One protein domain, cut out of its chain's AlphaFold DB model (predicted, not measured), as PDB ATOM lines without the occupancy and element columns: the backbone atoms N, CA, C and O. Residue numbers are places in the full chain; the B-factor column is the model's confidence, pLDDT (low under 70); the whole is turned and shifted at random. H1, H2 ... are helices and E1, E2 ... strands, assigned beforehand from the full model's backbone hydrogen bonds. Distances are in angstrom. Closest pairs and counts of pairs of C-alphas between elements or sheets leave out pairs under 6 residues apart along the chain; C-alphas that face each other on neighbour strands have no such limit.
ATOM      1  N   VAL A  91     110.675 125.719 115.408       82.69
ATOM      2  CA  VAL A  91     110.914 124.667 116.376       82.69
ATOM      3  C   VAL A  91     112.138 123.859 115.949       82.69
ATOM      4  O   VAL A  91     112.269 123.502 114.781       82.69
ATOM      5  N   LYS A  92     113.037 123.560 116.893       83.69
ATOM      6  CA  LYS A  92     114.147 122.614 116.708       83.69
ATOM      7  C   LYS A  92     114.002 121.460 117.692       83.69
ATOM      8  O   LYS A  92     113.875 121.701 118.895       83.69
ATOM      9  N   PHE A  93     114.065 120.227 117.209       81.56
ATOM     10  CA  PHE A  93     114.131 119.040 118.061       81.56
ATOM     11  C   PHE A  93     114.954 117.945 117.394       81.56
ATOM     12  O   PHE A  93     115.132 117.937 116.178       81.56
ATOM     13  N   SER A  94     115.463 117.022 118.208       81.19
ATOM     14  CA  SER A  94     116.152 115.833 117.724       81.19
ATOM     15  C   SER A  94     115.323 114.592 118.025       81.19
ATOM     16  O   SER A  94     114.903 114.402 119.169       81.19
ATOM     17  N   ILE A  95     115.076 113.770 117.005       78.81
ATOM     18  CA  ILE A  95     114.382 112.483 117.118       78.81
ATOM     19  C   ILE A  95     115.220 111.449 116.369       78.81
ATOM     20  O   ILE A  95     115.608 111.689 115.232       78.81
ATOM     21  N   GLN A  96     115.535 110.325 117.022       77.38
ATOM     22  CA  GLN A  96     116.289 109.212 116.421       77.38
ATOM     23  C   GLN A  96     117.574 109.660 115.684       77.38
ATOM     24  O   GLN A  96     117.832 109.234 114.571       77.38
ATOM     25  N   GLN A  97     118.375 110.542 116.301       80.19
ATOM     26  CA  GLN A  97     119.609 111.134 115.735       80.19
ATOM     27  C   GLN A  97     119.417 112.146 114.589       80.19
ATOM     28  O   GLN A  97     120.385 112.774 114.165       80.19
ATOM     29  N   HIS A  98     118.188 112.412 114.149       79.44
ATOM     30  CA  HIS A  98     117.897 113.460 113.174       79.44
ATOM     31  C   HIS A  98     117.544 114.769 113.881       79.44
ATOM     32  O   HIS A  98     116.680 114.793 114.755       79.44
ATOM     33  N   LEU A  99     118.216 115.868 113.521       84.25
ATOM     34  CA  LEU A  99     117.869 117.218 113.970       84.25
ATOM     35  C   LEU A  99     116.905 117.846 112.961       84.25
ATOM     36  O   LEU A  99     117.287 118.146 111.834       84.25
ATOM     37  N   VAL A 100     115.665 118.075 113.380       83.12
ATOM     38  CA  VAL A 100     114.626 118.687 112.551       83.12
ATOM     39  C   VAL A 100     114.426 120.131 112.997       83.12
ATOM     40  O   VAL A 100     114.287 120.415 114.191       83.12
ATOM     41  N   ARG A 101     114.406 121.053 112.028       85.62
ATOM     42  CA  ARG A 101     114.010 122.451 112.222       85.62
ATOM     43  C   ARG A 101     112.786 122.741 111.363       85.62
ATOM     44  O   ARG A 101     112.880 122.665 110.145       85.62
ATOM     45  N   LEU A 102     111.674 123.108 111.990       84.06
ATOM     46  CA  LEU A 102     110.401 123.330 111.308       84.06
ATOM     47  C   LEU A 102     109.784 124.672 111.734       84.06
ATOM     48  O   LEU A 102     109.756 124.961 112.931       84.06
ATOM     49  N   PRO A 103     109.294 125.513 110.807       86.50
ATOM     50  CA  PRO A 103     108.439 126.650 111.144       86.50
ATOM     51  C   PRO A 103     107.233 126.212 111.981       86.50
ATOM     52  O   PRO A 103     106.622 125.182 111.698       86.50
ATOM     53  N   VAL A 104     106.863 127.004 112.989       84.50
ATOM     54  CA  VAL A 104     105.742 126.685 113.893       84.50
ATOM     55  C   VAL A 104     104.438 126.438 113.127       84.50
ATOM     56  O   VAL A 104     103.742 125.468 113.411       84.50
ATOM     57  N   GLY A 105     104.130 127.256 112.115       83.19
ATOM     58  CA  GLY A 105     102.909 127.089 111.316       83.19
ATOM     59  C   GLY A 105     102.837 125.740 110.594       83.19
ATOM     60  O   GLY A 105     101.788 125.103 110.588       83.19
ATOM     61  N   LEU A 106     103.968 125.251 110.071       84.19
ATOM     62  CA  LEU A 106     104.033 123.946 109.405       84.19
ATOM     63  C   LEU A 106     103.902 122.781 110.391       84.19
ATOM     64  O   LEU A 106     103.365 121.740 110.025       84.19
ATOM     65  N   PHE A 107     104.360 122.950 111.637       84.31
ATOM     66  CA  PHE A 107     104.146 121.952 112.687       84.31
ATOM     67  C   PHE A 107     102.657 121.777 113.002       84.31
ATOM     68  O   PHE A 107     102.194 120.651 113.153       84.31
ATOM     69  N   ILE A 108     101.912 122.883 113.062       83.56
ATOM     70  CA  ILE A 108     100.466 122.864 113.315       83.56
ATOM     71  C   ILE A 108      99.718 122.278 112.114       83.56
ATOM     72  O   ILE A 108      98.840 121.446 112.292       83.56
ATOM     73  N   GLN A 109     100.089 122.666 110.892       86.62
ATOM     74  CA  GLN A 109      99.412 122.212 109.676       86.62
ATOM     75  C   GLN A 109      99.603 120.714 109.390       86.62
ATOM     76  O   GLN A 109      98.715 120.076 108.834       86.62
ATOM     77  N   HIS A 110     100.762 120.153 109.737       84.50
ATOM     78  CA  HIS A 110     101.107 118.756 109.455       84.50
ATOM     79  C   HIS A 110     101.205 117.898 110.720       84.50
ATOM     80  O   HIS A 110     101.949 116.915 110.742       84.50
ATOM     81  N   SER A 111     100.468 118.259 111.772       86.62
ATOM     82  CA  SER A 111     100.526 117.588 113.072       86.62
ATOM     83  C   SER A 111     100.207 116.093 112.996       86.62
ATOM     84  O   SER A 111     100.931 115.298 113.585       86.62
ATOM     85  N   GLU A 112      99.195 115.699 112.218       84.44
ATOM     86  CA  GLU A 112      98.778 114.294 112.050       84.44
ATOM     87  C   GLU A 112      99.886 113.428 111.436       84.44
ATOM     88  O   GLU A 112     100.231 112.351 111.928       84.44
ATOM     89  N   LYS A 113     100.515 113.943 110.373       85.31
ATOM     90  CA  LYS A 113     101.647 113.272 109.730       85.31
ATOM     91  C   LYS A 113     102.824 113.159 110.695       85.31
ATOM     92  O   LYS A 113     103.470 112.121 110.775       85.31
ATOM     93  N   PHE A 114     103.071 114.214 111.467       83.25
ATOM     94  CA  PHE A 114     104.145 114.243 112.448       83.25
ATOM     95  C   PHE A 114     103.940 113.218 113.576       83.25
ATOM     96  O   PHE A 114     104.882 112.530 113.970       83.25
ATOM     97  N   ALA A 115     102.712 113.091 114.079       84.94
ATOM     98  CA  ALA A 115     102.343 112.091 115.075       84.94
ATOM     99  C   ALA A 115     102.557 110.661 114.554       84.94
ATOM    100  O   ALA A 115     103.117 109.826 115.265       84.94
ATOM    101  N   THR A 116     102.193 110.413 113.293       85.94
ATOM    102  CA  THR A 116     102.369 109.111 112.633       85.94
ATOM    103  C   THR A 116     103.849 108.759 112.444       85.94
ATOM    104  O   THR A 116     104.269 107.658 112.793       85.94
ATOM    105  N   ASP A 117     104.654 109.698 111.942       83.94
ATOM    106  CA  ASP A 117     106.060 109.451 111.589       83.94
ATOM    107  C   ASP A 117     106.970 109.316 112.827       83.94
ATOM    108  O   ASP A 117     107.918 108.528 112.831       83.94
ATOM    109  N   TYR A 118     106.704 110.084 113.891       81.94
ATOM    110  CA  TYR A 118     107.602 110.207 115.050       81.94
ATOM    111  C   TYR A 118     107.027 109.671 116.371       81.94
ATOM    112  O   TYR A 118     107.718 109.674 117.402       81.94
ATOM    113  N   GLY A 119     105.779 109.205 116.344       86.44
ATOM    114  CA  GLY A 119     105.055 108.655 117.481       86.44
ATOM    115  C   GLY A 119     104.404 109.712 118.379       86.44
ATOM    116  O   GLY A 119     104.930 110.810 118.607       86.44
ATOM    117  N   LEU A 120     103.275 109.324 118.972       87.38
ATOM    118  CA  LEU A 120     102.437 110.184 119.808       87.38
ATOM    119  C   LEU A 120     103.150 110.716 121.057       87.38
ATOM    120  O   LEU A 120     102.973 111.876 121.420       87.38
ATOM    121  N   SER A 121     104.035 109.932 121.676       86.12
ATOM    122  CA  SER A 121     104.803 110.372 122.852       86.12
ATOM    123  C   SER A 121     105.757 111.534 122.540       86.12
ATOM    124  O   SER A 121     105.933 112.438 123.360       86.12
ATOM    125  N   SER A 122     106.373 111.534 121.350       87.00
ATOM    126  CA  SER A 122     107.230 112.634 120.885       87.00
ATOM    127  C   SER A 122     106.394 113.868 120.562       87.00
ATOM    128  O   SER A 122     106.768 114.985 120.923       87.00
ATOM    129  N   PHE A 123     105.244 113.657 119.920       89.38
ATOM    130  CA  PHE A 123     104.301 114.712 119.575       89.38
ATOM    131  C   PHE A 123     103.737 115.409 120.826       89.38
ATOM    132  O   PHE A 123     103.824 116.633 120.918       89.38
ATOM    133  N   LEU A 124     103.301 114.650 121.841       90.38
ATOM    134  CA  LEU A 124     102.853 115.172 123.138       90.38
ATOM    135  C   LEU A 124     103.947 115.982 123.848       90.38
ATOM    136  O   LEU A 124     103.693 117.046 124.419       90.38
ATOM    137  N   LYS A 125     105.195 115.504 123.795       89.62
ATOM    138  CA  LYS A 125     106.333 116.215 124.384       89.62
ATOM    139  C   LYS A 125     106.553 117.577 123.738       89.62
ATOM    140  O   LYS A 125     106.812 118.562 124.432       89.62
ATOM    141  N   LEU A 126     106.479 117.628 122.410       88.50
ATOM    142  CA  LEU A 126     106.667 118.857 121.650       88.50
ATOM    143  C   LEU A 126     105.502 119.821 121.867       88.50
ATOM    144  O   LEU A 126     105.748 120.976 122.206       88.50
ATOM    145  N   SER A 127     104.258 119.360 121.755       90.44
ATOM    146  CA  SER A 127     103.082 120.210 121.972       90.44
ATOM    147  C   SER A 127     103.058 120.806 123.383       90.44
ATOM    148  O   SER A 127     102.789 121.996 123.533       90.44
ATOM    149  N   THR A 128     103.462 120.034 124.397       90.44
ATOM    150  CA  THR A 128     103.612 120.527 125.777       90.44
ATOM    151  C   THR A 128     104.715 121.577 125.895       90.44
ATOM    152  O   THR A 128     104.488 122.637 126.470       90.44
ATOM    153  N   LYS A 129     105.900 121.326 125.319       88.75
ATOM    154  CA  LYS A 129     107.046 122.249 125.395       88.75
ATOM    155  C   LYS A 129     106.750 123.621 124.783       88.75
ATOM    156  O   LYS A 129     107.271 124.623 125.261       88.75
ATOM    157  N   TRP A 130     105.971 123.653 123.706       86.62
ATOM    158  CA  TRP A 130     105.659 124.880 122.970       86.62
ATOM    159  C   TRP A 130     104.288 125.470 123.323       86.62
ATOM    160  O   TRP A 130     103.881 126.443 122.696       86.62
ATOM    161  N   HIS A 131     103.590 124.913 124.320       87.19
ATOM    162  CA  HIS A 131     102.242 125.331 124.729       87.19
ATOM    163  C   HIS A 131     101.217 125.336 123.581       87.19
ATOM    164  O   HIS A 131     100.310 126.170 123.528       87.19
ATOM    165  N   PHE A 132     101.330 124.379 122.655       89.69
ATOM    166  CA  PHE A 132     100.300 124.139 121.645       89.69
ATOM    167  C   PHE A 132      99.182 123.300 122.257       89.69
ATOM    168  O   PHE A 132      99.113 122.092 122.047       89.69
ATOM    169  N   ASN A 133      98.334 123.958 123.047       90.62
ATOM    170  CA  ASN A 133      97.306 123.312 123.865       90.62
ATOM    171  C   ASN A 133      96.310 122.492 123.028       90.62
ATOM    172  O   ASN A 133      95.976 121.379 123.420       90.62
ATOM    173  N   ASP A 134      95.921 122.979 121.845       88.75
ATOM    174  CA  ASP A 134      95.008 122.257 120.945       88.75
ATOM    175  C   ASP A 134      95.638 120.942 120.453       88.75
ATOM    176  O   ASP A 134      95.043 119.873 120.555       88.75
ATOM    177  N   LEU A 135      96.897 120.997 120.003       89.88
ATOM    178  CA  LEU A 135      97.647 119.818 119.553       89.88
ATOM    179  C   LEU A 135      97.950 118.854 120.701       89.88
ATOM    180  O   LEU A 135      97.954 117.638 120.528       89.88
ATOM    181  N   ARG A 136      98.233 119.400 121.884       92.31
ATOM    182  CA  ARG A 136      98.453 118.625 123.099       92.31
ATOM    183  C   ARG A 136      97.199 117.850 123.481       92.31
ATOM    184  O   ARG A 136      97.326 116.689 123.847       92.31
ATOM    185  N   LYS A 137      96.022 118.465 123.373       90.69
ATOM    186  CA  LYS A 137      94.743 117.803 123.628       90.69
ATOM    187  C   LYS A 137      94.519 116.638 122.665       90.69
ATOM    188  O   LYS A 137      94.319 115.528 123.133       90.69
ATOM    189  N   VAL A 138      94.699 116.859 121.361       89.69
ATOM    190  CA  VAL A 138      94.614 115.786 120.349       89.69
ATOM    191  C   VAL A 138      95.567 114.632 120.680       89.69
ATOM    192  O   VAL A 138      95.159 113.478 120.693       89.69
ATOM    193  N   ALA A 139      96.818 114.939 121.043       90.19
ATOM    194  CA  ALA A 139      97.790 113.918 121.433       90.19
ATOM    195  C   ALA A 139      97.355 113.117 122.672       90.19
ATOM    196  O   ALA A 139      97.605 111.916 122.742       90.19
ATOM    197  N   ILE A 140      96.743 113.778 123.661       91.00
ATOM    198  CA  ILE A 140      96.216 113.129 124.867       91.00
ATOM    199  C   ILE A 140      95.020 112.248 124.512       91.00
ATOM    200  O   ILE A 140      94.965 111.113 124.975       91.00
ATOM    201  N   ASP A 141      94.093 112.731 123.690       89.75
ATOM    202  CA  ASP A 141      92.897 111.985 123.297       89.75
ATOM    203  C   ASP A 141      93.277 110.709 122.523       89.75
ATOM    204  O   ASP A 141      92.782 109.624 122.832       89.75
ATOM    205  N   GLU A 142      94.236 110.807 121.598       87.69
ATOM    206  CA  GLU A 142      94.760 109.660 120.847       87.69
ATOM    207  C   GLU A 142      95.510 108.667 121.751       87.69
ATOM    208  O   GLU A 142      95.228 107.470 121.718       87.69
ATOM    209  N   LEU A 143      96.397 109.150 122.633       87.25
ATOM    210  CA  LEU A 143      97.115 108.290 123.588       87.25
ATOM    211  C   LEU A 143      96.192 107.654 124.636       87.25
ATOM    212  O   LEU A 143      96.500 106.581 125.146       87.25
ATOM    213  N   SER A 144      95.069 108.294 124.966       86.31
ATOM    214  CA  SER A 144      94.067 107.729 125.880       86.31
ATOM    215  C   SER A 144      93.337 106.538 125.259       86.31
ATOM    216  O   SER A 144      92.909 105.644 125.986       86.31
ATOM    217  N   GLY A 145      93.190 106.520 123.929       80.81
ATOM    218  CA  GLY A 145      92.610 105.398 123.188       80.81
ATOM    219  C   GLY A 145      93.563 104.210 123.010       80.81
ATOM    220  O   GLY A 145      93.114 103.095 122.734       80.81
ATOM    221  N   ASP A 146      94.869 104.418 123.191       76.44
ATOM    222  CA  ASP A 146      95.882 103.381 123.028       76.44
ATOM    223  C   ASP A 146      95.925 102.417 124.228       76.44
ATOM    224  O   ASP A 146      96.534 102.668 125.267       76.44
ATOM    225  N   VAL A 147      95.369 101.218 124.033       66.62
ATOM    226  CA  VAL A 147      95.299 100.122 125.029       66.62
ATOM    227  C   VAL A 147      96.682  99.583 125.456       66.62
ATOM    228  O   VAL A 147      96.794  98.768 126.365       66.62
ATOM    229  N   LYS A 148      97.772 100.011 124.810       76.12
ATOM    230  CA  LYS A 148      99.117  99.437 125.003       76.12
ATOM    231  C   LYS A 148      99.921 100.063 126.145       76.12
ATOM    232  O   LYS A 148     101.017  99.584 126.430       76.12
ATOM    233  N   ILE A 149      99.434 101.140 126.760       83.44
ATOM    234  CA  ILE A 149     100.177 101.851 127.804       83.44
ATOM    235  C   ILE A 149      99.886 101.204 129.156       83.44
ATOM    236  O   ILE A 149      98.784 101.344 129.692       83.44
ATOM    237  N   ASP A 150     100.901 100.545 129.709       90.19
ATOM    238  CA  ASP A 150     100.871  99.973 131.054       90.19
ATOM    239  C   ASP A 150     100.555 101.038 132.122       90.19
ATOM    240  O   ASP A 150     100.980 102.194 132.006       90.19
ATOM    241  N   ALA A 151      99.844 100.653 133.184       91.19
ATOM    242  CA  ALA A 151      99.396 101.568 134.234       91.19
ATOM    243  C   ALA A 151     100.568 102.325 134.886       91.19
ATOM    244  O   ALA A 151     100.486 103.533 135.122       91.19
ATOM    245  N   ILE A 152     101.706 101.658 135.101       92.75
ATOM    246  CA  ILE A 152     102.905 102.269 135.694       92.75
ATOM    247  C   ILE A 152     103.504 103.326 134.766       92.75
ATOM    248  O   ILE A 152     103.861 104.427 135.198       92.75
ATOM    249  N   GLN A 153     103.580 103.024 133.469       91.00
ATOM    250  CA  GLN A 153     104.042 103.984 132.467       91.00
ATOM    251  C   GLN A 153     103.079 105.168 132.354       91.00
ATOM    252  O   GLN A 153     103.522 106.318 132.275       91.00
ATOM    253  N   ARG A 154     101.770 104.900 132.420       92.56
ATOM    254  CA  ARG A 154     100.720 105.920 132.386       92.56
ATOM    255  C   ARG A 154     100.849 106.898 133.553       92.56
ATOM    256  O   ARG A 154     100.762 108.097 133.320       92.56
ATOM    257  N   ILE A 155     101.179 106.432 134.761       93.94
ATOM    258  CA  ILE A 155     101.454 107.295 135.930       93.94
ATOM    259  C   ILE A 155     102.643 108.226 135.670       93.94
ATOM    260  O   ILE A 155     102.571 109.427 135.940       93.94
ATOM    261  N   GLY A 156     103.736 107.695 135.116       92.75
ATOM    262  CA  GLY A 156     104.913 108.499 134.774       92.75
ATOM    263  C   GLY A 156     104.605 109.579 133.731       92.75
ATOM    264  O   GLY A 156     105.014 110.738 133.873       92.75
ATOM    265  N   LEU A 157     103.831 109.229 132.701       91.31
ATOM    266  CA  LEU A 157     103.370 110.171 131.678       91.31
ATOM    267  C   LEU A 157     102.402 111.211 132.259       91.31
ATOM    268  O   LEU A 157     102.571 112.402 132.017       91.31
ATOM    269  N   ALA A 158     101.450 110.785 133.087       92.31
ATOM    270  CA  ALA A 158     100.473 111.653 133.734       92.31
ATOM    271  C   ALA A 158     101.140 112.728 134.600       92.31
ATOM    272  O   ALA A 158     100.768 113.897 134.529       92.31
ATOM    273  N   ARG A 159     102.173 112.358 135.366       93.81
ATOM    274  CA  ARG A 159     102.946 113.297 136.193       93.81
ATOM    275  C   ARG A 159     103.817 114.231 135.364       93.81
ATOM    276  O   ARG A 159     103.838 115.429 135.618       93.81
ATOM    277  N   SER A 160     104.526 113.699 134.367       91.25
ATOM    278  CA  SER A 160     105.440 114.499 133.535       91.25
ATOM    279  C   SER A 160     104.710 115.500 132.646       91.25
ATOM    280  O   SER A 160     105.194 116.613 132.445       91.25
ATOM    281  N   TYR A 161     103.539 115.121 132.141       91.50
ATOM    282  CA  TYR A 161     102.730 115.971 131.286       91.50
ATOM    283  C   TYR A 161     101.593 116.659 132.028       91.50
ATOM    284  O   TYR A 161     100.929 117.452 131.389       91.50
ATOM    285  N   ALA A 162     101.372 116.429 133.321       92.56
ATOM    286  CA  ALA A 162     100.232 116.963 134.072       92.56
ATOM    287  C   ALA A 162      98.877 116.652 133.400       92.56
ATOM    288  O   ALA A 162      98.173 117.544 132.924       92.56
ATOM    289  N   VAL A 163      98.550 115.362 133.313       92.38
ATOM    290  CA  VAL A 163      97.261 114.857 132.818       92.38
ATOM    291  C   VAL A 163      96.579 114.109 133.961       92.38
ATOM    292  O   VAL A 163      96.925 112.964 134.248       92.38
ATOM    293  N   CYS A 164      95.643 114.766 134.647       91.81
ATOM    294  CA  CYS A 164      95.005 114.216 135.846       91.81
ATOM    295  C   CYS A 164      94.225 112.926 135.550       91.81
ATOM    296  O   CYS A 164      94.330 111.961 136.304       91.81
ATOM    297  N   ASP A 165      93.513 112.870 134.424       90.44
ATOM    298  CA  ASP A 165      92.661 111.727 134.063       90.44
ATOM    299  C   ASP A 165      93.465 110.430 133.881       90.44
ATOM    300  O   ASP A 165      93.044 109.346 134.294       90.44
ATOM    301  N   TRP A 166      94.675 110.536 133.329       93.06
ATOM    302  CA  TRP A 166      95.612 109.418 133.204       93.06
ATOM    303  C   TRP A 166      96.118 108.921 134.550       93.06
ATOM    304  O   TRP A 166      96.315 107.720 134.719       93.06
ATOM    305  N   LEU A 167      96.319 109.826 135.509       93.06
ATOM    306  CA  LEU A 167      96.762 109.440 136.841       93.06
ATOM    307  C   LEU A 167      95.656 108.692 137.586       93.06
ATOM    308  O   LEU A 167      95.905 107.625 138.142       93.06
ATOM    309  N   VAL A 168      94.437 109.235 137.558       92.38
ATOM    310  CA  VAL A 168      93.269 108.641 138.222       92.38
ATOM    311  C   VAL A 168      92.966 107.263 137.635       92.38
ATOM    312  O   VAL A 168      92.879 106.290 138.381       92.38
ATOM    313  N   SER A 169      92.881 107.158 136.304       91.75
ATOM    314  CA  SER A 169      92.618 105.878 135.630       91.75
ATOM    315  C   SER A 169      93.700 104.832 135.898       91.75
ATOM    316  O   SER A 169      93.382 103.667 136.116       91.75
ATOM    317  N   ALA A 170      94.977 105.225 135.935       92.44
ATOM    318  CA  ALA A 170      96.053 104.292 136.249       92.44
ATOM    319  C   ALA A 170      96.038 103.836 137.717       92.44
ATOM    320  O   ALA A 170      96.324 102.677 138.003       92.44
ATOM    321  N   TYR A 171      95.691 104.718 138.659       93.75
ATOM    322  CA  TYR A 171      95.547 104.337 140.068       93.75
ATOM    323  C   TYR A 171      94.377 103.385 140.289       93.75
ATOM    324  O   TYR A 171      94.500 102.453 141.077       93.75
ATOM    325  N   GLU A 172      93.268 103.585 139.583       91.81
ATOM    326  CA  GLU A 172      92.145 102.647 139.594       91.81
ATOM    327  C   GLU A 172      92.553 101.277 139.072       91.81
ATOM    328  O   GLU A 172      92.328 100.283 139.755       91.81
ATOM    329  N   GLU A 173      93.224 101.240 137.920       90.94
ATOM    330  CA  GLU A 173      93.700 100.002 137.303       90.94
ATOM    331  C   GLU A 173      94.635  99.226 138.246       90.94
ATOM    332  O   GLU A 173      94.466  98.023 138.432       90.94
ATOM    333  N   LEU A 174      95.563  99.913 138.925       91.69
ATOM    334  CA  LEU A 174      96.464  99.282 139.900       91.69
ATOM    335  C   LEU A 174      95.757  98.788 141.165       91.69
ATOM    336  O   LEU A 174      96.195  97.815 141.771       91.69
ATOM    337  N   VAL A 175      94.699  99.473 141.599       91.56
ATOM    338  CA  VAL A 175      93.941  99.103 142.802       91.56
ATOM    339  C   VAL A 175      92.964  97.956 142.522       91.56
ATOM    340  O   VAL A 175      92.643  97.194 143.434       91.56
ATOM    341  N   GLU A 176      92.474  97.843 141.288       88.25
ATOM    342  CA  GLU A 176      91.592  96.761 140.837       88.25
ATOM    343  C   GLU A 176      92.350  95.492 140.438       88.25
ATOM    344  O   GLU A 176      91.753  94.414 140.422       88.25
ATOM    345  N   ARG A 177      93.652  95.598 140.149       87.88
ATOM    346  CA  ARG A 177      94.506  94.454 139.821       87.88
ATOM    347  C   ARG A 177      94.577  93.467 140.994       87.88
ATOM    348  O   ARG A 177      94.846  93.849 142.130       87.88
ATOM    349  N   ASP A 178      94.391  92.181 140.697       82.75
ATOM    350  CA  ASP A 178      94.506  91.103 141.693       82.75
ATOM    351  C   ASP A 178      95.958  90.897 142.168       82.75
ATOM    352  O   ASP A 178      96.202  90.441 143.288       82.75
ATOM    353  N   GLU A 179      96.931  91.222 141.316       87.50
ATOM    354  CA  GLU A 179      98.355  91.071 141.601       87.50
ATOM    355  C   GLU A 179      98.900  92.269 142.397       87.50
ATOM    356  O   GLU A 179      98.704  93.420 141.976       87.50
ATOM    357  N   PRO A 180      99.610  92.035 143.523       86.38
ATOM    358  CA  PRO A 180     100.185  93.111 144.322       86.38
ATOM    359  C   PRO A 180     101.185  93.944 143.514       86.38
ATOM    360  O   PRO A 180     101.775  93.479 142.541       86.38
ATOM    361  N   ILE A 181     101.387  95.193 143.935       91.56
ATOM    362  CA  ILE A 181     102.410  96.068 143.352       91.56
ATOM    363  C   ILE A 181     103.782  95.476 143.685       91.56
ATOM    364  O   ILE A 181     104.091  95.266 144.862       91.56
ATOM    365  N   SER A 182     104.582  95.191 142.658       92.62
ATOM    366  CA  SER A 182     105.931  94.655 142.841       92.62
ATOM    367  C   SER A 182     106.896  95.740 143.328       92.62
ATOM    368  O   SER A 182     106.623  96.938 143.230       92.62
ATOM    369  N   GLU A 183     108.049  95.333 143.857       92.31
ATOM    370  CA  GLU A 183     109.076  96.278 144.312       92.31
ATOM    371  C   GLU A 183     109.561  97.181 143.165       92.31
ATOM    372  O   GLU A 183     109.595  98.401 143.316       92.31
ATOM    373  N   GLU A 184     109.798  96.611 141.978       92.38
ATOM    374  CA  GLU A 184     110.223  97.354 140.782       92.38
ATOM    375  C   GLU A 184     109.180  98.381 140.307       92.38
ATOM    376  O   GLU A 184     109.516  99.468 139.831       92.38
ATOM    377  N   GLU A 185     107.893  98.038 140.396       92.00
ATOM    378  CA  GLU A 185     106.795  98.958 140.089       92.00
ATOM    379  C   GLU A 185     106.714 100.072 141.133       92.00
ATOM    380  O   GLU A 185     106.566 101.247 140.780       92.00
ATOM    381  N   GLY A 186     106.870  99.707 142.409       90.81
ATOM    382  CA  GLY A 186     106.889 100.623 143.540       90.81
ATOM    383  C   GLY A 186     108.017 101.647 143.457       90.81
ATOM    384  O   GLY A 186     107.797 102.821 143.752       90.81
ATOM    385  N   GLU A 187     109.198 101.252 142.987       93.56
ATOM    386  CA  GLU A 187     110.308 102.174 142.728       93.56
ATOM    387  C   GLU A 187     109.984 103.174 141.610       93.56
ATOM    388  O   GLU A 187     110.247 104.369 141.753       93.56
ATOM    389  N   LYS A 188     109.349 102.718 140.520       92.62
ATOM    390  CA  LYS A 188     109.003 103.572 139.368       92.62
ATOM    391  C   LYS A 188     107.937 104.617 139.695       92.62
ATOM    392  O   LYS A 188     108.043 105.758 139.246       92.62
ATOM    393  N   ILE A 189     106.907 104.250 140.462       93.19
ATOM    394  CA  ILE A 189     105.834 105.181 140.866       93.19
ATOM    395  C   ILE A 189     106.143 105.919 142.174       93.19
ATOM    396  O   ILE A 189     105.443 106.870 142.521       93.19
ATOM    397  N   GLY A 190     107.183 105.510 142.892       94.00
ATOM    398  CA  GLY A 190     107.528 106.005 144.214       94.00
ATOM    399  C   GLY A 190     106.896 105.168 145.327       94.00
ATOM    400  O   GLY A 190     105.679 104.971 145.385       94.00
ATOM    401  N   MET A 191     107.737 104.737 146.270       93.25
ATOM    402  CA  MET A 191     107.353 103.794 147.325       93.25
ATOM    403  C   MET A 191     106.199 104.308 148.201       93.25
ATOM    404  O   MET A 191     105.314 103.551 148.586       93.25
ATOM    405  N   SER A 192     106.150 105.617 148.472       93.00
ATOM    406  CA  SER A 192     105.042 106.222 149.225       93.00
ATOM    407  C   SER A 192     103.700 106.070 148.498       93.00
ATOM    408  O   SER A 192     102.704 105.682 149.110       93.00
ATOM    409  N   THR A 193     103.675 106.321 147.184       93.94
ATOM    410  CA  THR A 193     102.484 106.139 146.345       93.94
ATOM    411  C   THR A 193     102.081 104.666 146.304       93.94
ATOM    412  O   THR A 193     100.911 104.358 146.519       93.94
ATOM    413  N   ALA A 194     103.041 103.754 146.126       94.44
ATOM    414  CA  ALA A 194     102.793 102.312 146.106       94.44
ATOM    415  C   ALA A 194     102.164 101.799 147.414       94.44
ATOM    416  O   ALA A 194     101.167 101.079 147.386       94.44
ATOM    417  N   LEU A 195     102.688 102.225 148.569       93.50
ATOM    418  CA  LEU A 195     102.143 101.873 149.886       93.50
ATOM    419  C   LEU A 195     100.738 102.446 150.115       93.50
ATOM    420  O   LEU A 195      99.875 101.790 150.702       93.50
ATOM    421  N   LYS A 196     100.477 103.671 149.648       93.88
ATOM    422  CA  LYS A 196      99.135 104.261 149.721       93.88
ATOM    423  C   LYS A 196      98.142 103.494 148.844       93.88
ATOM    424  O   LYS A 196      97.052 103.182 149.328       93.88
ATOM    425  N   LEU A 197      98.519 103.148 147.608       93.62
ATOM    426  CA  LEU A 197      97.690 102.366 146.681       93.62
ATOM    427  C   LEU A 197      97.404 100.965 147.226       93.62
ATOM    428  O   LEU A 197      96.245 100.557 147.265       93.62
ATOM    429  N   SER A 198      98.416 100.264 147.746       91.88
ATOM    430  CA  SER A 198      98.216  98.954 148.375       91.88
ATOM    431  C   SER A 198      97.306  99.050 149.604       91.88
ATOM    432  O   SER A 198      96.444  98.197 149.811       91.88
ATOM    433  N   GLY A 199      97.403 100.136 150.377       91.62
ATOM    434  CA  GLY A 199      96.473 100.441 151.461       91.62
ATOM    435  C   GLY A 199      95.024 100.634 150.993       91.62
ATOM    436  O   GLY A 199      94.105 100.152 151.658       91.62
ATOM    437  N   VAL A 200      94.802 101.318 149.864       91.12
ATOM    438  CA  VAL A 200      93.470 101.461 149.240       91.12
ATOM    439  C   VAL A 200      92.953 100.094 148.776       91.12
ATOM    440  O   VAL A 200      91.854  99.703 149.171       91.12
ATOM    441  N   ALA A 201      93.762  99.329 148.038       89.88
ATOM    442  CA  ALA A 201      93.412  97.989 147.563       89.88
ATOM    443  C   ALA A 201      93.045  97.046 148.722       89.88
ATOM    444  O   ALA A 201      91.998  96.398 148.711       89.88
ATOM    445  N   LEU A 202      93.832  97.047 149.803       88.94
ATOM    446  CA  LEU A 202      93.541  96.278 151.015       88.94
ATOM    447  C   LEU A 202      92.229  96.699 151.682       88.94
ATOM    448  O   LEU A 202      91.496  95.838 152.172       88.94
ATOM    449  N   ARG A 203      91.908  97.999 151.718       86.81
ATOM    450  CA  ARG A 203      90.612  98.472 152.232       86.81
ATOM    451  C   ARG A 203      89.461  97.986 151.360       86.81
ATOM    452  O   ARG A 203      88.481  97.505 151.922       86.81
ATOM    453  N   ARG A 204      89.591  98.034 150.030       86.25
ATOM    454  CA  ARG A 204      88.584  97.498 149.098       86.25
ATOM    455  C   ARG A 204      88.382  95.996 149.286       86.25
ATOM    456  O   ARG A 204      87.243  95.545 149.372       86.25
ATOM    457  N   LEU A 205      89.463  95.235 149.471       82.94
ATOM    458  CA  LEU A 205      89.402  93.801 149.771       82.94
ATOM    459  C   LEU A 205      88.742  93.516 151.133       82.94
ATOM    460  O   LEU A 205      87.885  92.638 151.231       82.94
ATOM    461  N   ARG A 206      89.094  94.262 152.190       82.56
ATOM    462  CA  ARG A 206      88.585  94.055 153.565       82.56
ATOM    463  C   ARG A 206      87.164  94.583 153.786       82.56
ATOM    464  O   ARG A 206      86.424  93.990 154.567       82.56
ATOM    465  N   GLY A 207      86.780  95.652 153.090       69.19
ATOM    466  CA  GLY A 207      85.446  96.264 153.115       69.19
ATOM    467  C   GLY A 207      84.351  95.396 152.488       69.19
ATOM    468  O   GLY A 207      83.176  95.725 152.582       69.19
ATOM    469  N   THR A 208      84.708  94.242 151.911       55.94
ATOM    470  CA  THR A 208      83.759  93.228 151.416       55.94
ATOM    471  C   THR A 208      83.020  92.460 152.520       55.94
ATOM    472  O   THR A 208      82.220  91.571 152.221       55.94
ATOM    473  N   PHE A 223      83.536  99.783 142.923       60.69
ATOM    474  CA  PHE A 223      84.186 100.519 143.996       60.69
ATOM    475  C   PHE A 223      84.143 102.008 143.637       60.69
ATOM    476  O   PHE A 223      84.575 102.368 142.540       60.69
ATOM    477  N   PRO A 224      83.625 102.882 144.516       69.56
ATOM    478  CA  PRO A 224      83.607 104.313 144.246       69.56
ATOM    479  C   PRO A 224      85.032 104.827 144.031       69.56
ATOM    480  O   PRO A 224      85.914 104.527 144.833       69.56
ATOM    481  N   ARG A 225      85.249 105.634 142.985       80.44
ATOM    482  CA  ARG A 225      86.529 106.324 142.710       80.44
ATOM    483  C   ARG A 225      86.966 107.244 143.865       80.44
ATOM    484  O   ARG A 225      88.132 107.618 143.976       80.44
ATOM    485  N   ASP A 226      86.029 107.573 144.750       83.38
ATOM    486  CA  ASP A 226      86.168 108.503 145.869       83.38
ATOM    487  C   ASP A 226      87.258 108.119 146.879       83.38
ATOM    488  O   ASP A 226      87.865 108.996 147.490       83.38
ATOM    489  N   ASP A 227      87.534 106.829 147.082       87.88
ATOM    490  CA  ASP A 227      88.559 106.392 148.037       87.88
ATOM    491  C   ASP A 227      89.987 106.694 147.551       87.88
ATOM    492  O   ASP A 227      90.846 107.054 148.362       87.88
ATOM    493  N   ILE A 228      90.219 106.602 146.239       90.94
ATOM    494  CA  ILE A 228      91.459 107.005 145.571       90.94
ATOM    495  C   ILE A 228      91.565 108.528 145.583       90.94
ATOM    496  O   ILE A 228      92.585 109.055 146.029       90.94
ATOM    497  N   LEU A 229      90.502 109.235 145.180       89.12
ATOM    498  CA  LEU A 229      90.456 110.704 145.202       89.12
ATOM    499  C   LEU A 229      90.753 111.261 146.596       89.12
ATOM    500  O   LEU A 229      91.543 112.187 146.740       89.12
ATOM    501  N   LYS A 230      90.214 110.637 147.645       88.62
ATOM    502  CA  LYS A 230      90.493 111.024 149.030       88.62
ATOM    503  C   LYS A 230      91.926 110.711 149.465       88.62
ATOM    504  O   LYS A 230      92.511 111.478 150.224       88.62
ATOM    505  N   ALA A 231      92.489 109.578 149.045       90.69
ATOM    506  CA  ALA A 231      93.840 109.175 149.442       90.69
ATOM    507  C   ALA A 231      94.947 110.009 148.768       90.69
ATOM    508  O   ALA A 231      96.036 110.146 149.333       90.69
ATOM    509  N   PHE A 232      94.663 110.552 147.582       93.88
ATOM    510  CA  PHE A 232      95.620 111.265 146.730       93.88
ATOM    511  C   PHE A 232      95.177 112.691 146.372       93.88
ATOM    512  O   PHE A 232      95.717 113.267 145.430       93.88
ATOM    513  N   GLY A 233      94.243 113.276 147.131       90.62
ATOM    514  CA  GLY A 233      93.679 114.607 146.862       90.62
ATOM    515  C   GLY A 233      94.747 115.669 146.604       90.62
ATOM    516  O   GLY A 233      94.739 116.287 145.547       90.62
ATOM    517  N   ASP A 234      95.752 115.766 147.479       92.06
ATOM    518  CA  ASP A 234      96.847 116.736 147.335       92.06
ATOM    519  C   ASP A 234      97.623 116.589 146.010       92.06
ATOM    520  O   ASP A 234      98.049 117.575 145.403       92.06
ATOM    521  N   GLU A 235      97.838 115.350 145.550       93.31
ATOM    522  CA  GLU A 235      98.551 115.074 144.298       93.31
ATOM    523  C   GLU A 235      97.687 115.437 143.088       93.31
ATOM    524  O   GLU A 235      98.183 116.061 142.143       93.31
ATOM    525  N   PHE A 236      96.396 115.104 143.137       93.12
ATOM    526  CA  PHE A 236      95.443 115.463 142.093       93.12
ATOM    527  C   PHE A 236      95.265 116.973 141.987       93.12
ATOM    528  O   PHE A 236      95.378 117.508 140.886       93.12
ATOM    529  N   ASP A 237      95.107 117.672 143.106       91.19
ATOM    530  CA  ASP A 237      94.980 119.129 143.138       91.19
ATOM    531  C   ASP A 237      96.235 119.803 142.570       91.19
ATOM    532  O   ASP A 237      96.157 120.735 141.761       91.19
ATOM    533  N   ASN A 238      97.419 119.294 142.928       93.38
ATOM    534  CA  ASN A 238      98.672 119.809 142.392       93.38
ATOM    535  C   ASN A 238      98.773 119.616 140.871       93.38
ATOM    536  O   ASN A 238      99.162 120.546 140.159       93.38
ATOM    537  N   ILE A 239      98.407 118.439 140.360       92.88
ATOM    538  CA  ILE A 239      98.445 118.153 138.922       92.88
ATOM    539  C   ILE A 239      97.386 118.955 138.173       92.88
ATOM    540  O   ILE A 239      97.713 119.542 137.145       92.88
ATOM    541  N   GLN A 240      96.160 119.057 138.687       90.44
ATOM    542  CA  GLN A 240      95.094 119.859 138.081       90.44
ATOM    543  C   GLN A 240      95.474 121.337 137.995       90.44
ATOM    544  O   GLN A 240      95.229 121.986 136.976       90.44
ATOM    545  N   ARG A 241      96.146 121.871 139.021       89.81
ATOM    546  CA  ARG A 241      96.676 123.239 139.002       89.81
ATOM    547  C   ARG A 241      97.670 123.453 137.857       89.81
ATOM    548  O   ARG A 241      97.612 124.484 137.188       89.81
ATOM    549  N   VAL A 242      98.563 122.493 137.611       90.56
ATOM    550  CA  VAL A 242      99.524 122.557 136.493       90.56
ATOM    551  C   VAL A 242      98.824 122.328 135.150       90.56
ATOM    552  O   VAL A 242      99.071 123.069 134.201       90.56
ATOM    553  N   GLN A 243      97.899 121.369 135.072       87.88
ATOM    554  CA  GLN A 243      97.075 121.096 133.892       87.88
ATOM    555  C   GLN A 243      96.281 122.339 133.466       87.88
ATOM    556  O   GLN A 243      96.149 122.605 132.272       87.88
ATOM    557  N   GLY A 244      95.858 123.158 134.436       84.81
ATOM    558  CA  GLY A 244      95.218 124.458 134.243       84.81
ATOM    559  C   GLY A 244      95.966 125.415 133.300       84.81
ATOM    560  O   GLY A 244      95.356 126.239 132.618       84.81
ATOM    561  N   GLN A 245      97.292 125.295 133.214       86.19
ATOM    562  CA  GLN A 245      98.125 126.124 132.336       86.19
ATOM    563  C   GLN A 245      97.992 125.734 130.855       86.19
ATOM    564  O   GLN A 245      98.250 126.554 129.971       86.19
ATOM    565  N   TYR A 246      97.555 124.503 130.584       87.56
ATOM    566  CA  TYR A 246      97.446 123.928 129.246       87.56
ATOM    567  C   TYR A 246      96.016 123.933 128.696       87.56
ATOM    568  O   TYR A 246      95.751 123.249 127.711       87.56
ATOM    569  N   LEU A 247      95.096 124.705 129.288       85.56
ATOM    570  CA  LEU A 247      93.760 124.883 128.714       85.56
ATOM    571  C   LEU A 247      93.849 125.571 127.353       85.56
ATOM    572  O   LEU A 247      94.550 126.579 127.180       85.56
ATOM    573  N   THR A 248      93.086 125.054 126.397       86.31
ATOM    574  CA  THR A 248      92.885 125.716 125.107       86.31
ATOM    575  C   THR A 248      92.209 127.077 125.306       86.31
ATOM    576  O   THR A 248      91.583 127.364 126.333       86.31
TER     577      THR A 248
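What this domain is: This is residues 91 to 208 and 223 to 248 of the 416 residues of an uncharacterized protein of Coprinopsis cinerea (strain Okayama-7 / 130 / ATCC MYA-4618 / FGSC 9003) (UniProt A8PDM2). Two lobes of mostly short helices stand end to end, with few contacts between them. The first lobe has the strand hairpin E1 and E2 at its far end, then H1 and H2, and the helical hairpin H3 and H4; the second has the helical hairpin H5 and H6 as its core, H7, H8 and H9 packed round that core, and H10 running back along one side toward the first lobe. The printed part has 144 residues, with two named strands, an antiparallel sheet of order E1 - E2, followed along the chain by ten named helices, H1 to H10; the class is mostly helix. The whole is elongated, spanning 57 by 29 by 23 A, and only just compact, close to loose, with a radius of gyration of the C-alphas of 17.5 A.

How they stand to each other: Start at E1, residues 91 to 95, and E2, residues 98 to 103: in this antiparallel hairpin N 91 and O 102 are within hydrogen-bond range at 2.7 A. H1, residues 104 to 109, is close to but not clearly touching H2, residues 111 to 118, with the closest C-alphas, Phe 107 and Phe 114, 7.7 A apart. H2 and H3, residues 120 to 129, only just touch, with 3 pairs of C-alphas within 8 A, and only at the corner, closest at Ala 115 and Phe 123, 5.6 A. H3 and H4, residues 133 to 145, form a helical hairpin at a shallow tilt of 27 degrees, closest at C-alphas 127 and 136, 5.0 A. Next, H5, residues 151 to 161, forms a helical hairpin with H6, residues 164 to 176, at 19 degrees, a shallow tilt; C-alphas 151 and 170 come closest, 4.8 A. H7, residues 183 to 189, touches H5, closest at C-alphas 152 and 189, 6.6 A. The hub, H6, touches H8, residues 191 to 206, at a steep tilt of 53 degrees, closest at C-alphas 175 and 201, 4.9 A. It also touches H9, residues 226 to 231, closest at C-alphas 171 and 228, 7.4 A, and, with residue 164 alone, H10, residues 233 to 246, closest at C-alphas 164 and 239, 6.1 A. Every O i to N i+4 pair is within hydrogen-bond range in H1 to H9; in H10, 8 of 10 are.

Where its parts are: Find C-alpha 91 at (110.914, 124.667, 116.376), where E1 begins. H4 and H6 each measure 18.5 A from first to last C-alpha. H8 starts at (107.353, 103.794, 147.325) and measures 22.0 A; H10 measures 20.3 A and ends at (97.446, 123.928, 129.246).

The domain as a whole: The farthest C-alphas, Pro 103 and Thr 208, are 57.9 A apart. Residues 209 to 222 are cut out, with 10.4 A between C-alphas 208 and 223. Of the links printed whole, none is long. Look for pLDDT under 70 at residues 147, 207 to 208 and 223 to 224.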